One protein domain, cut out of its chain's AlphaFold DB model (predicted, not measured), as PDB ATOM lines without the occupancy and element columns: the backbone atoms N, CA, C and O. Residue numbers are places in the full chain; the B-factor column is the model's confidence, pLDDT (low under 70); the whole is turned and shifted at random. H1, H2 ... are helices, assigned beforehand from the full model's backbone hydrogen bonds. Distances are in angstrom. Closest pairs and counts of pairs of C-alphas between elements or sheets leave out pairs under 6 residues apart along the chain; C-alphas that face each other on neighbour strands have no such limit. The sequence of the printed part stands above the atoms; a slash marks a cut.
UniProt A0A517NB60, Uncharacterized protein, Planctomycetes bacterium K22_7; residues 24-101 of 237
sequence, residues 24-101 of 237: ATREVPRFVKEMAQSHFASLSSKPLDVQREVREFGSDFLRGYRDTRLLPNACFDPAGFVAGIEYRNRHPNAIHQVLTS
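AT A GLANCE: This is residues 24 to 101 of the 237 residues of an uncharacterized protein of Planctomycetes bacterium K22_7 (UniProt A0A517NB60). What is the main picture? Two helices, H1 and H3, pack on the long helix H2, H1 crossing it steeply around Val 54 and H3 packing on it around Phe 61. The short H4 lies off to one side, near H1 and H2, and residues 67 to 78 make a wide loop between H2 and H3. What is it made of? The printed part has 78 residues with four named helices, H1 to H4 in that order, and no named strand: all helix. It is compact, with a radius of gyration of the C-alphas of 12.3 A and spans of 36 by 28 by 23 A.

HOW THE PARTS SIT: What does the first helix meet? H1, residues 30 to 43, touches H2, residues 50 to 66, with residues 32 to 37 alone; the closest C-alphas, of Ala 36 and Val 54, are 5.5 A apart. They run opposite ways at a steep tilt of 64 degrees. What follows? H3, residues 79 to 90, touches H2, the same way at a steep tilt of 43 degrees; the closest C-alphas, of Phe 61 and Gly 84, are 4.2 A apart. H1 and H3 are close but not clearly touching, the closest C-alphas, of Ala 36 and Gly 80, 7.4 A apart. And the last helix? H4, residues 95 to 101, is near H1 and H2 and only just apart from H3, the closest C-alphas 8.0 A apart. What of the backbones? In H1, H2, H3 and H4 every O i to N i+4 pair is within hydrogen-bond range.

IN THESE COORDINATES: Where do the helices begin and end? C-alpha 30 of H1 is at (33.852, 21.321, 30.031), and C-alpha 101 of H4 at (37.027, 16.583, 23.505). How long are they? From first to last C-alpha, H1 measures 20.2 A, H2 24.1 A, H3 16.3 A and H4 9.9 A.

THE WHOLE: How far does it reach? The two C-alphas farthest apart, of Lys 46 and Asn 93, are 37.1 A apart; residues 42 to 47, of which 42 to 43 belong to H1, stand free. Which link is long, and is there a cut? The link from H2 to H3, 12 residues, is long, and the printed part has no cut. Where is confidence low? pLDDT is under 70 at residue 24, residues 44 to 48 and residues 68 to 77.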
ATOM      1  N   ALA A  24      25.938   7.647  26.823       65.62
ATOM      2  CA  ALA A  24      25.472   7.859  28.201       65.62
ATOM      3  C   ALA A  24      26.577   7.818  29.282       65.62
ATOM      4  O   ALA A  24      26.392   8.350  30.377       65.62
ATOM      5  N   THR A  25      27.718   7.179  29.000       71.19
ATOM      6  CA  THR A  25      28.834   7.030  29.964       71.19
ATOM      7  C   THR A  25      30.034   7.916  29.641       71.19
ATOM      8  O   THR A  25      31.003   7.953  30.400       71.19
ATOM      9  N   ARG A  26      29.983   8.638  28.519       81.56
ATOM     10  CA  ARG A  26      31.087   9.468  28.051       81.56
ATOM     11  C   ARG A  26      31.237  10.716  28.918       81.56
ATOM     12  O   ARG A  26      30.253  11.338  29.319       81.56
ATOM     13  N   GLU A  27      32.481  11.118  29.168       90.12
ATOM     14  CA  GLU A  27      32.740  12.399  29.811       90.12
ATOM     15  C   GLU A  27      32.265  13.551  28.913       90.12
ATOM     16  O   GLU A  27      32.662  13.672  27.754       90.12
ATOM     17  N   VAL A  28      31.409  14.411  29.465       93.25
ATOM     18  CA  VAL A  28      30.957  15.623  28.780       93.25
ATOM     19  C   VAL A  28      32.074  16.676  28.826       93.25
ATOM     20  O   VAL A  28      32.560  16.987  29.922       93.25
ATOM     21  N   PRO A  29      32.475  17.267  27.684       96.12
ATOM     22  CA  PRO A  29      33.468  18.332  27.655       96.12
ATOM     23  C   PRO A  29      33.075  19.517  28.531       96.12
ATOM     24  O   PRO A  29      31.900  19.874  28.622       96.12
ATOM     25  N   ARG A  30      34.070  20.184  29.124       95.69
ATOM     26  CA  ARG A  30      33.852  21.321  30.031       95.69
ATOM     27  C   ARG A  30      32.938  22.402  29.441       95.69
ATOM     28  O   ARG A  30      31.980  22.789  30.095       95.69
ATOM     29  N   PHE A  31      33.182  22.828  28.202       96.94
ATOM     30  CA  PHE A  31      32.384  23.880  27.559       96.94
ATOM     31  C   PHE A  31      30.910  23.473  27.353       96.94
ATOM     32  O   PHE A  31      30.019  24.317  27.381       96.94
ATOM     33  N   VAL A  32      30.633  22.174  27.195       96.44
ATOM     34  CA  VAL A  32      29.264  21.641  27.098       96.44
ATOM     35  C   VAL A  32      28.627  21.511  28.480       96.44
ATOM     36  O   VAL A  32      27.450  21.829  28.627       96.44
ATOM     37  N   LYS A  33      29.400  21.130  29.509       94.88
ATOM     38  CA  LYS A  33      28.946  21.167  30.911       94.88
ATOM     39  C   LYS A  33      28.514  22.584  31.305       94.88
ATOM     40  O   LYS A  33      27.452  22.742  31.892       94.88
ATOM     41  N   GLU A  34      29.295  23.599  30.938       94.38
ATOM     42  CA  GLU A  34      28.986  25.012  31.197       94.38
ATOM     43  C   GLU A  34      27.707  25.461  30.461       94.38
ATOM     44  O   GLU A  34      26.847  26.104  31.065       94.38
ATOM     45  N   MET A  35      27.517  25.055  29.196       95.50
ATOM     46  CA  MET A  35      26.266  25.299  28.459       95.50
ATOM     47  C   MET A  35      25.053  24.645  29.134       95.50
ATOM     48  O   MET A  35      24.035  25.307  29.339       95.50
ATOM     49  N   ALA A  36      25.171  23.371  29.514       93.44
ATOM     50  CA  ALA A  36      24.112  22.639  30.199       93.44
ATOM     51  C   ALA A  36      23.758  23.292  31.545       93.44
ATOM     52  O   ALA A  36      22.590  23.525  31.842       93.44
ATOM     53  N   GLN A  37      24.764  23.657  32.344       91.56
ATOM     54  CA  GLN A  37      24.572  24.336  33.627       91.56
ATOM     55  C   GLN A  37      23.869  25.685  33.463       91.56
ATOM     56  O   GLN A  37      22.925  25.966  34.199       91.56
ATOM     57  N   SER A  38      24.278  26.494  32.479       91.50
ATOM     58  CA  SER A  38      23.612  27.763  32.175       91.50
ATOM     59  C   SER A  38      22.151  27.558  31.768       91.50
ATOM     60  O   SER A  38      21.291  28.342  32.167       91.50
ATOM     61  N   HIS A  39      21.862  26.510  30.991       91.25
ATOM     62  CA  HIS A  39      20.506  26.169  30.579       91.25
ATOM     63  C   HIS A  39      19.639  25.773  31.783       91.25
ATOM     64  O   HIS A  39      18.600  26.389  32.018       91.25
ATOM     65  N   PHE A  40      20.089  24.831  32.615       88.88
ATOM     66  CA  PHE A  40      19.302  24.374  33.766       88.88
ATOM     67  C   PHE A  40      19.149  25.443  34.855       88.88
ATOM     68  O   PHE A  40      18.083  25.532  35.464       88.88
ATOM     69  N   ALA A  41      20.150  26.310  35.043       87.25
ATOM     70  CA  ALA A  41      20.046  27.463  35.938       87.25
ATOM     71  C   ALA A  41      18.933  28.443  35.521       87.25
ATOM     72  O   ALA A  41      18.338  29.087  36.381       87.25
ATOM     73  N   SER A  42      18.617  28.541  34.221       86.12
ATOM     74  CA  SER A  42      17.511  29.379  33.733       86.12
ATOM     75  C   SER A  42      16.120  28.751  33.895       86.12
ATOM     76  O   SER A  42      15.128  29.477  33.875       86.12
ATOM     77  N   LEU A  43      16.031  27.425  34.059       83.75
ATOM     78  CA  LEU A  43      14.760  26.693  34.041       83.75
ATOM     79  C   LEU A  43      14.177  26.406  35.428       83.75
ATOM     80  O   LEU A  43      12.963  26.237  35.550       83.75
ATOM     81  N   SER A  44      14.996  26.292  36.477       69.88
ATOM     82  CA  SER A  44      14.481  25.887  37.786       69.88
ATOM     83  C   SER A  44      15.299  26.386  38.970       69.88
ATOM     84  O   SER A  44      16.521  26.444  38.928       69.88
ATOM     85  N   SER A  45      14.597  26.650  40.074       59.66
ATOM     86  CA  SER A  45      15.162  26.836  41.416       59.66
ATOM     87  C   SER A  45      15.266  25.530  42.218       59.66
ATOM     88  O   SER A  45      15.729  25.550  43.359       59.66
ATOM     89  N   LYS A  46      14.816  24.389  41.668       59.75
ATOM     90  CA  LYS A  46      14.840  23.089  42.357       59.75
ATOM     91  C   LYS A  46      16.148  22.328  42.107       59.75
ATOM     92  O   LYS A  46      16.697  22.401  41.010       59.75
ATOM     93  N   PRO A  47      16.611  21.531  43.087       54.53
ATOM     94  CA  PRO A  47      17.757  20.653  42.907       54.53
ATOM     95  C   PRO A  47      17.392  19.510  41.951       54.53
ATOM     96  O   PRO A  47      16.749  18.535  42.336       54.53
ATOM     97  N   LEU A  48      17.774  19.652  40.683       64.56
ATOM     98  CA  LEU A  48      17.846  18.542  39.735       64.56
ATOM     99  C   LEU A  48      19.020  17.629  40.114       64.56
ATOM    100  O   LEU A  48      19.986  18.077  40.735       64.56
ATOM    101  N   ASP A  49      18.983  16.363  39.686       78.50
ATOM    102  CA  ASP A  49      20.214  15.573  39.569       78.50
ATOM    103  C   ASP A  49      21.035  16.161  38.414       78.50
ATOM    104  O   ASP A  49      21.029  15.666  37.287       78.50
ATOM    105  N   VAL A  50      21.712  17.276  38.705       76.75
ATOM    106  CA  VAL A  50      22.457  18.086  37.736       76.75
ATOM    107  C   VAL A  50      23.433  17.219  36.943       76.75
ATOM    108  O   VAL A  50      23.693  17.493  35.778       76.75
ATOM    109  N   GLN A  51      23.954  16.141  37.531       83.06
ATOM    110  CA  GLN A  51      24.911  15.275  36.855       83.06
ATOM    111  C   GLN A  51      24.262  14.400  35.783       83.06
ATOM    112  O   GLN A  51      24.860  14.217  34.722       83.06
ATOM    113  N   ARG A  52      23.063  13.853  36.027       86.69
ATOM    114  CA  ARG A  52      22.329  13.106  34.996       86.69
ATOM    115  C   ARG A  52      21.906  14.026  33.855       86.69
ATOM    116  O   ARG A  52      22.224  13.731  32.706       86.69
ATOM    117  N   GLU A  53      21.296  15.159  34.183       87.88
ATOM    118  CA  GLU A  53      20.786  16.119  33.196       87.88
ATOM    119  C   GLU A  53      21.915  16.701  32.321       87.88
ATOM    120  O   GLU A  53      21.796  16.785  31.101       87.88
ATOM    121  N   VAL A  54      23.079  17.020  32.909       89.31
ATOM    122  CA  VAL A  54      24.261  17.475  32.151       89.31
ATOM    123  C   VAL A  54      24.800  16.386  31.216       89.31
ATOM    124  O   VAL A  54      25.272  16.705  30.123       89.31
ATOM    125  N   ARG A  55      24.744  15.104  31.610       89.38
ATOM    126  CA  ARG A  55      25.155  13.986  30.739       89.38
ATOM    127  C   ARG A  55      24.210  13.804  29.561       89.38
ATOM    128  O   ARG A  55      24.685  13.674  28.435       89.38
ATOM    129  N   GLU A  56      22.904  13.829  29.810       88.75
ATOM    130  CA  GLU A  56      21.887  13.724  28.760       88.75
ATOM    131  C   GLU A  56      22.008  14.895  27.778       88.75
ATOM    132  O   GLU A  56      22.209  14.666  26.584       88.75
ATOM    133  N   PHE A  57      22.086  16.129  28.292       92.12
ATOM    134  CA  PHE A  57      22.360  17.319  27.485       92.12
ATOM    135  C   PHE A  57      23.645  17.167  26.664       92.12
ATOM    136  O   PHE A  57      23.671  17.477  25.475       92.12
ATOM    137  N   GLY A  58      24.727  16.686  27.282       93.19
ATOM    138  CA  GLY A  58      26.018  16.513  26.623       93.19
ATOM    139  C   GLY A  58      25.999  15.473  25.503       93.19
ATOM    140  O   GLY A  58      26.652  15.673  24.475       93.19
ATOM    141  N   SER A  59      25.249  14.386  25.670       90.44
ATOM    142  CA  SER A  59      25.036  13.389  24.621       90.44
ATOM    143  C   SER A  59      24.187  13.952  23.480       90.44
ATOM    144  O   SER A  59      24.547  13.811  22.307       90.44
ATOM    145  N   ASP A  60      23.094  14.637  23.809       90.00
ATOM    146  CA  ASP A  60      22.222  15.254  22.812       90.00
ATOM    147  C   ASP A  60      22.930  16.353  22.029       90.00
ATOM    148  O   ASP A  60      22.809  16.399  20.803       90.00
ATOM    149  N   PHE A  61      23.760  17.155  22.698       94.00
ATOM    150  CA  PHE A  61      24.658  18.110  22.058       94.00
ATOM    151  C   PHE A  61      25.533  17.433  21.015       94.00
ATOM    152  O   PHE A  61      25.571  17.867  19.864       94.00
ATOM    153  N   LEU A  62      26.209  16.339  21.374       93.00
ATOM    154  CA  LEU A  62      27.067  15.629  20.432       93.00
ATOM    155  C   LEU A  62      26.262  15.034  19.265       93.00
ATOM    156  O   LEU A  62      26.741  15.011  18.130       93.00
ATOM    157  N   ARG A  63      25.041  14.548  19.517       88.81
ATOM    158  CA  ARG A  63      24.128  14.068  18.470       88.81
ATOM    159  C   ARG A  63      23.762  15.192  17.496       88.81
ATOM    160  O   ARG A  63      23.997  15.027  16.304       88.81
ATOM    161  N   GLY A  64      23.296  16.341  17.984       90.38
ATOM    162  CA  GLY A  64      22.942  17.491  17.141       90.38
ATOM    163  C   GLY A  64      24.138  18.122  16.429       90.38
ATOM    164  O   GLY A  64      24.032  18.557  15.284       90.38
ATOM    165  N   TYR A  65      25.312  18.104  17.061       92.69
ATOM    166  CA  TYR A  65      26.549  18.591  16.456       92.69
ATOM    167  C   TYR A  65      26.999  17.735  15.259       92.69
ATOM    168  O   TYR A  65      27.483  18.274  14.261       92.69
ATOM    169  N   ARG A  66      26.851  16.401  15.348       89.69
ATOM    170  CA  ARG A  66      27.216  15.447  14.280       89.69
ATOM    171  C   ARG A  66      26.149  15.352  13.189       89.69
ATOM    172  O   ARG A  66      26.495  15.299  12.008       89.69
ATOM    173  N   ASP A  67      24.880  15.294  13.587       78.12
ATOM    174  CA  ASP A  67      23.751  14.981  12.717       78.12
ATOM    175  C   ASP A  67      22.792  16.165  12.586       78.12
ATOM    176  O   ASP A  67      21.771  16.273  13.263       78.12
ATOM    177  N   THR A  68      23.111  17.059  11.653       62.38
ATOM    178  CA  THR A  68      22.252  18.208  11.337       62.38
ATOM    179  C   THR A  68      21.082  17.849  10.416       62.38
ATOM    180  O   THR A  68      20.397  18.754   9.943       62.38
ATOM    181  N   ARG A  69      20.906  16.572  10.045       64.31
ATOM    182  CA  ARG A  69      19.865  16.138   9.096       64.31
ATOM    183  C   ARG A  69      18.610  15.636   9.798       64.31
ATOM    184  O   ARG A  69      17.552  15.601   9.171       64.31
ATOM    185  N   LEU A  70      18.709  15.271  11.073       63.53
ATOM    186  CA  LEU A  70      17.548  14.931  11.884       63.53
ATOM    187  C   LEU A  70      16.715  16.189  12.155       63.53
ATOM    188  O   LEU A  70      17.223  17.209  12.619       63.53
ATOM    189  N   LEU A  71      15.420  16.111  11.840       54.91
ATOM    190  CA  LEU A  71      14.481  17.186  12.140       54.91
ATOM    191  C   LEU A  71      14.262  17.275  13.663       54.91
ATOM    192  O   LEU A  71      14.094  16.232  14.298       54.91
ATOM    193  N   PRO A  72      14.159  18.488  14.242       53.88
ATOM    194  CA  PRO A  72      13.917  18.696  15.677       53.88
ATOM    195  C   PRO A  72      12.620  18.072  16.221       53.88
ATOM    196  O   PRO A  72      12.421  18.011  17.428       53.88
ATOM    197  N   ASN A  73      11.721  17.618  15.343       50.97
ATOM    198  CA  ASN A  73      10.351  17.235  15.690       50.97
ATOM    199  C   ASN A  73      10.211  15.790  16.206       50.97
ATOM    200  O   ASN A  73       9.097  15.334  16.462       50.97
ATOM    201  N   ALA A  74      11.308  15.046  16.349       51.78
ATOM    202  CA  ALA A  74      11.280  13.708  16.927       51.78
ATOM    203  C   ALA A  74      11.414  13.790  18.460       51.78
ATOM    204  O   ALA A  74      12.522  13.896  18.952       51.78
ATOM    205  N   CYS A  75      10.297  13.755  19.197       48.12
ATOM    206  CA  CYS A  75      10.116  13.261  20.586       48.12
ATOM    207  C   CYS A  75      11.145  13.549  21.720       48.12
ATOM    208  O   CYS A  75      11.028  12.925  22.772       48.12
ATOM    209  N   PHE A  76      12.106  14.462  21.590       55.75
ATOM    210  CA  PHE A  76      13.126  14.726  22.619       55.75
ATOM    211  C   PHE A  76      13.020  16.149  23.169       55.75
ATOM    212  O   PHE A  76      12.670  17.059  22.420       55.75
ATOM    213  N   ASP A  77      13.346  16.341  24.456       60.94
ATOM    214  CA  ASP A  77      13.704  17.667  24.972       60.94
ATOM    215  C   ASP A  77      14.932  18.139  24.176       60.94
ATOM    216  O   ASP A  77      16.010  17.543  24.273       60.94
ATOM    217  N   PRO A  78      14.776  19.127  23.285       80.06
ATOM    218  CA  PRO A  78      15.730  19.341  22.221       80.06
ATOM    219  C   PRO A  78      16.888  20.236  22.665       80.06
ATOM    220  O   PRO A  78      17.731  20.538  21.829       80.06
ATOM    221  N   ALA A  79      16.956  20.693  23.921       90.00
ATOM    222  CA  ALA A  79      17.880  21.757  24.318       90.00
ATOM    223  C   ALA A  79      19.349  21.429  24.005       90.00
ATOM    224  O   ALA A  79      20.025  22.215  23.336       90.00
ATOM    225  N   GLY A  80      19.827  20.246  24.411       92.06
ATOM    226  CA  GLY A  80      21.180  19.788  24.085       92.06
ATOM    227  C   GLY A  80      21.382  19.659  22.575       92.06
ATOM    228  O   GLY A  80      22.333  20.201  22.019       92.06
ATOM    229  N   PHE A  81      20.442  19.007  21.893       91.44
ATOM    230  CA  PHE A  81      20.493  18.761  20.452       91.44
ATOM    231  C   PHE A  81      20.528  20.059  19.626       91.44
ATOM    232  O   PHE A  81      21.391  20.229  18.762       91.44
ATOM    233  N   VAL A  82      19.646  21.008  19.936       91.25
ATOM    234  CA  VAL A  82      19.579  22.344  19.333       91.25
ATOM    235  C   VAL A  82      20.861  23.113  19.614       91.25
ATOM    236  O   VAL A  82      21.450  23.646  18.676       91.25
ATOM    237  N   ALA A  83      21.360  23.096  20.854       94.44
ATOM    238  CA  ALA A  83      22.636  23.722  21.187       94.44
ATOM    239  C   ALA A  83      23.791  23.135  20.357       94.44
ATOM    240  O   ALA A  83      24.643  23.882  19.877       94.44
ATOM    241  N   GLY A  84      23.796  21.820  20.119       93.94
ATOM    242  CA  GLY A  84      24.749  21.149  19.232       93.94
ATOM    243  C   GLY A  84      24.693  21.670  17.794       93.94
ATOM    244  O   GLY A  84      25.728  22.036  17.227       93.94
ATOM    245  N   ILE A  85      23.490  21.765  17.215       91.75
ATOM    246  CA  ILE A  85      23.270  22.310  15.864       91.75
ATOM    247  C   ILE A  85      23.715  23.775  15.779       91.75
ATOM    248  O   ILE A  85      24.438  24.164  14.858       91.75
ATOM    249  N   GLU A  86      23.301  24.607  16.731       93.12
ATOM    250  CA  GLU A  86      23.638  26.031  16.756       93.12
ATOM    251  C   GLU A  86      25.137  26.264  16.926       93.12
ATOM    252  O   GLU A  86      25.723  27.091  16.221       93.12
ATOM    253  N   TYR A  87      25.769  25.528  17.843       95.19
ATOM    254  CA  TYR A  87      27.209  25.592  18.055       95.19
ATOM    255  C   TYR A  87      27.944  25.179  16.779       95.19
ATOM    256  O   TYR A  87      28.889  25.848  16.360       95.19
ATOM    257  N   ARG A  88      27.470  24.137  16.087       92.94
ATOM    258  CA  ARG A  88      28.025  23.728  14.794       92.94
ATOM    259  C   ARG A  88      27.931  24.826  13.736       92.94
ATOM    260  O   ARG A  88      28.905  25.066  13.028       92.94
ATOM    261  N   ASN A  89      26.787  25.497  13.636       91.69
ATOM    262  CA  ASN A  89      26.581  26.582  12.676       91.69
ATOM    263  C   ASN A  89      27.493  27.787  12.951       91.69
ATOM    264  O   ASN A  89      28.016  28.379  12.010       91.69
ATOM    265  N   ARG A  90      27.705  28.131  14.226       95.38
ATOM    266  CA  ARG A  90      28.575  29.247  14.638       95.38
ATOM    267  C   ARG A  90      30.066  28.915  14.573       95.38
ATOM    268  O   ARG A  90      30.884  29.816  14.416       95.38
ATOM    269  N   HIS A  91      30.421  27.636  14.671       94.94
ATOM    270  CA  HIS A  91      31.804  27.166  14.720       94.94
ATOM    271  C   HIS A  91      32.064  26.055  13.685       94.94
ATOM    272  O   HIS A  91      32.391  24.922  14.060       94.94
ATOM    273  N   PRO A  92      31.963  26.349  12.372       91.56
ATOM    274  CA  PRO A  92      32.064  25.330  11.321       91.56
ATOM    275  C   PRO A  92      33.418  24.601  11.309       91.56
ATOM    276  O   PRO A  92      33.483  23.426  10.962       91.56
ATOM    277  N   ASN A  93      34.489  25.262  11.759       93.62
ATOM    278  CA  ASN A  93      35.842  24.700  11.783       93.62
ATOM    279  C   ASN A  93      36.183  23.956  13.091       93.62
ATOM    280  O   ASN A  93      37.275  23.409  13.215       93.62
ATOM    281  N   ALA A  94      35.272  23.901  14.070       95.69
ATOM    282  CA  ALA A  94      35.553  23.326  15.389       95.69
ATOM    283  C   ALA A  94      35.405  21.792  15.458       95.69
ATOM    284  O   ALA A  94      35.489  21.231  16.550       95.69
ATOM    285  N   ILE A  95      35.195  21.094  14.327       94.62
ATOM    286  CA  ILE A  95      34.931  19.641  14.329       94.62
ATOM    287  C   ILE A  95      35.997  18.855  15.089       94.62
ATOM    288  O   ILE A  95      35.667  17.982  15.889       94.62
ATOM    289  N   HIS A  96      37.264  19.200  14.857       96.06
ATOM    290  CA  HIS A  96      38.397  18.534  15.474       96.06
ATOM    291  C   HIS A  96      38.360  18.698  16.989       96.06
ATOM    292  O   HIS A  96      38.335  17.710  17.716       96.06
ATOM    293  N   GLN A  97      38.286  19.946  17.454       97.12
ATOM    294  CA  GLN A  97      38.258  20.281  18.873       97.12
ATOM    295  C   GLN A  97      37.073  19.619  19.586       97.12
ATOM    296  O   GLN A  97      37.250  19.030  20.650       97.12
ATOM    297  N   VAL A  98      35.871  19.679  19.003       96.56
ATOM    298  CA  VAL A  98      34.669  19.113  19.627       96.56
ATOM    299  C   VAL A  98      34.767  17.594  19.706       96.56
ATOM    300  O   VAL A  98      34.662  17.044  20.798       96.56
ATOM    301  N   LEU A  99      35.014  16.898  18.591       96.12
ATOM    302  CA  LEU A  99      35.028  15.432  18.586       96.12
ATOM    303  C   LEU A  99      36.161  14.858  19.448       96.12
ATOM    304  O   LEU A  99      35.929  13.905  20.192       96.12
ATOM    305  N   THR A 100      37.354  15.460  19.422       96.50
ATOM    306  CA  THR A 100      38.470  15.030  20.287       96.50
ATOM    307  C   THR A 100      38.195  15.284  21.767       96.50
ATOM    308  O   THR A 100      38.553  14.446  22.591       96.50
ATOM    309  N   SER A 101      37.472  16.353  22.121       96.75
ATOM    310  CA  SER A 101      37.027  16.583  23.505       96.75
ATOM    311  C   SER A 101      36.046  15.511  23.997       96.75
ATOM    312  O   SER A 101      35.981  15.239  25.190       96.75
TER     313      SER A 101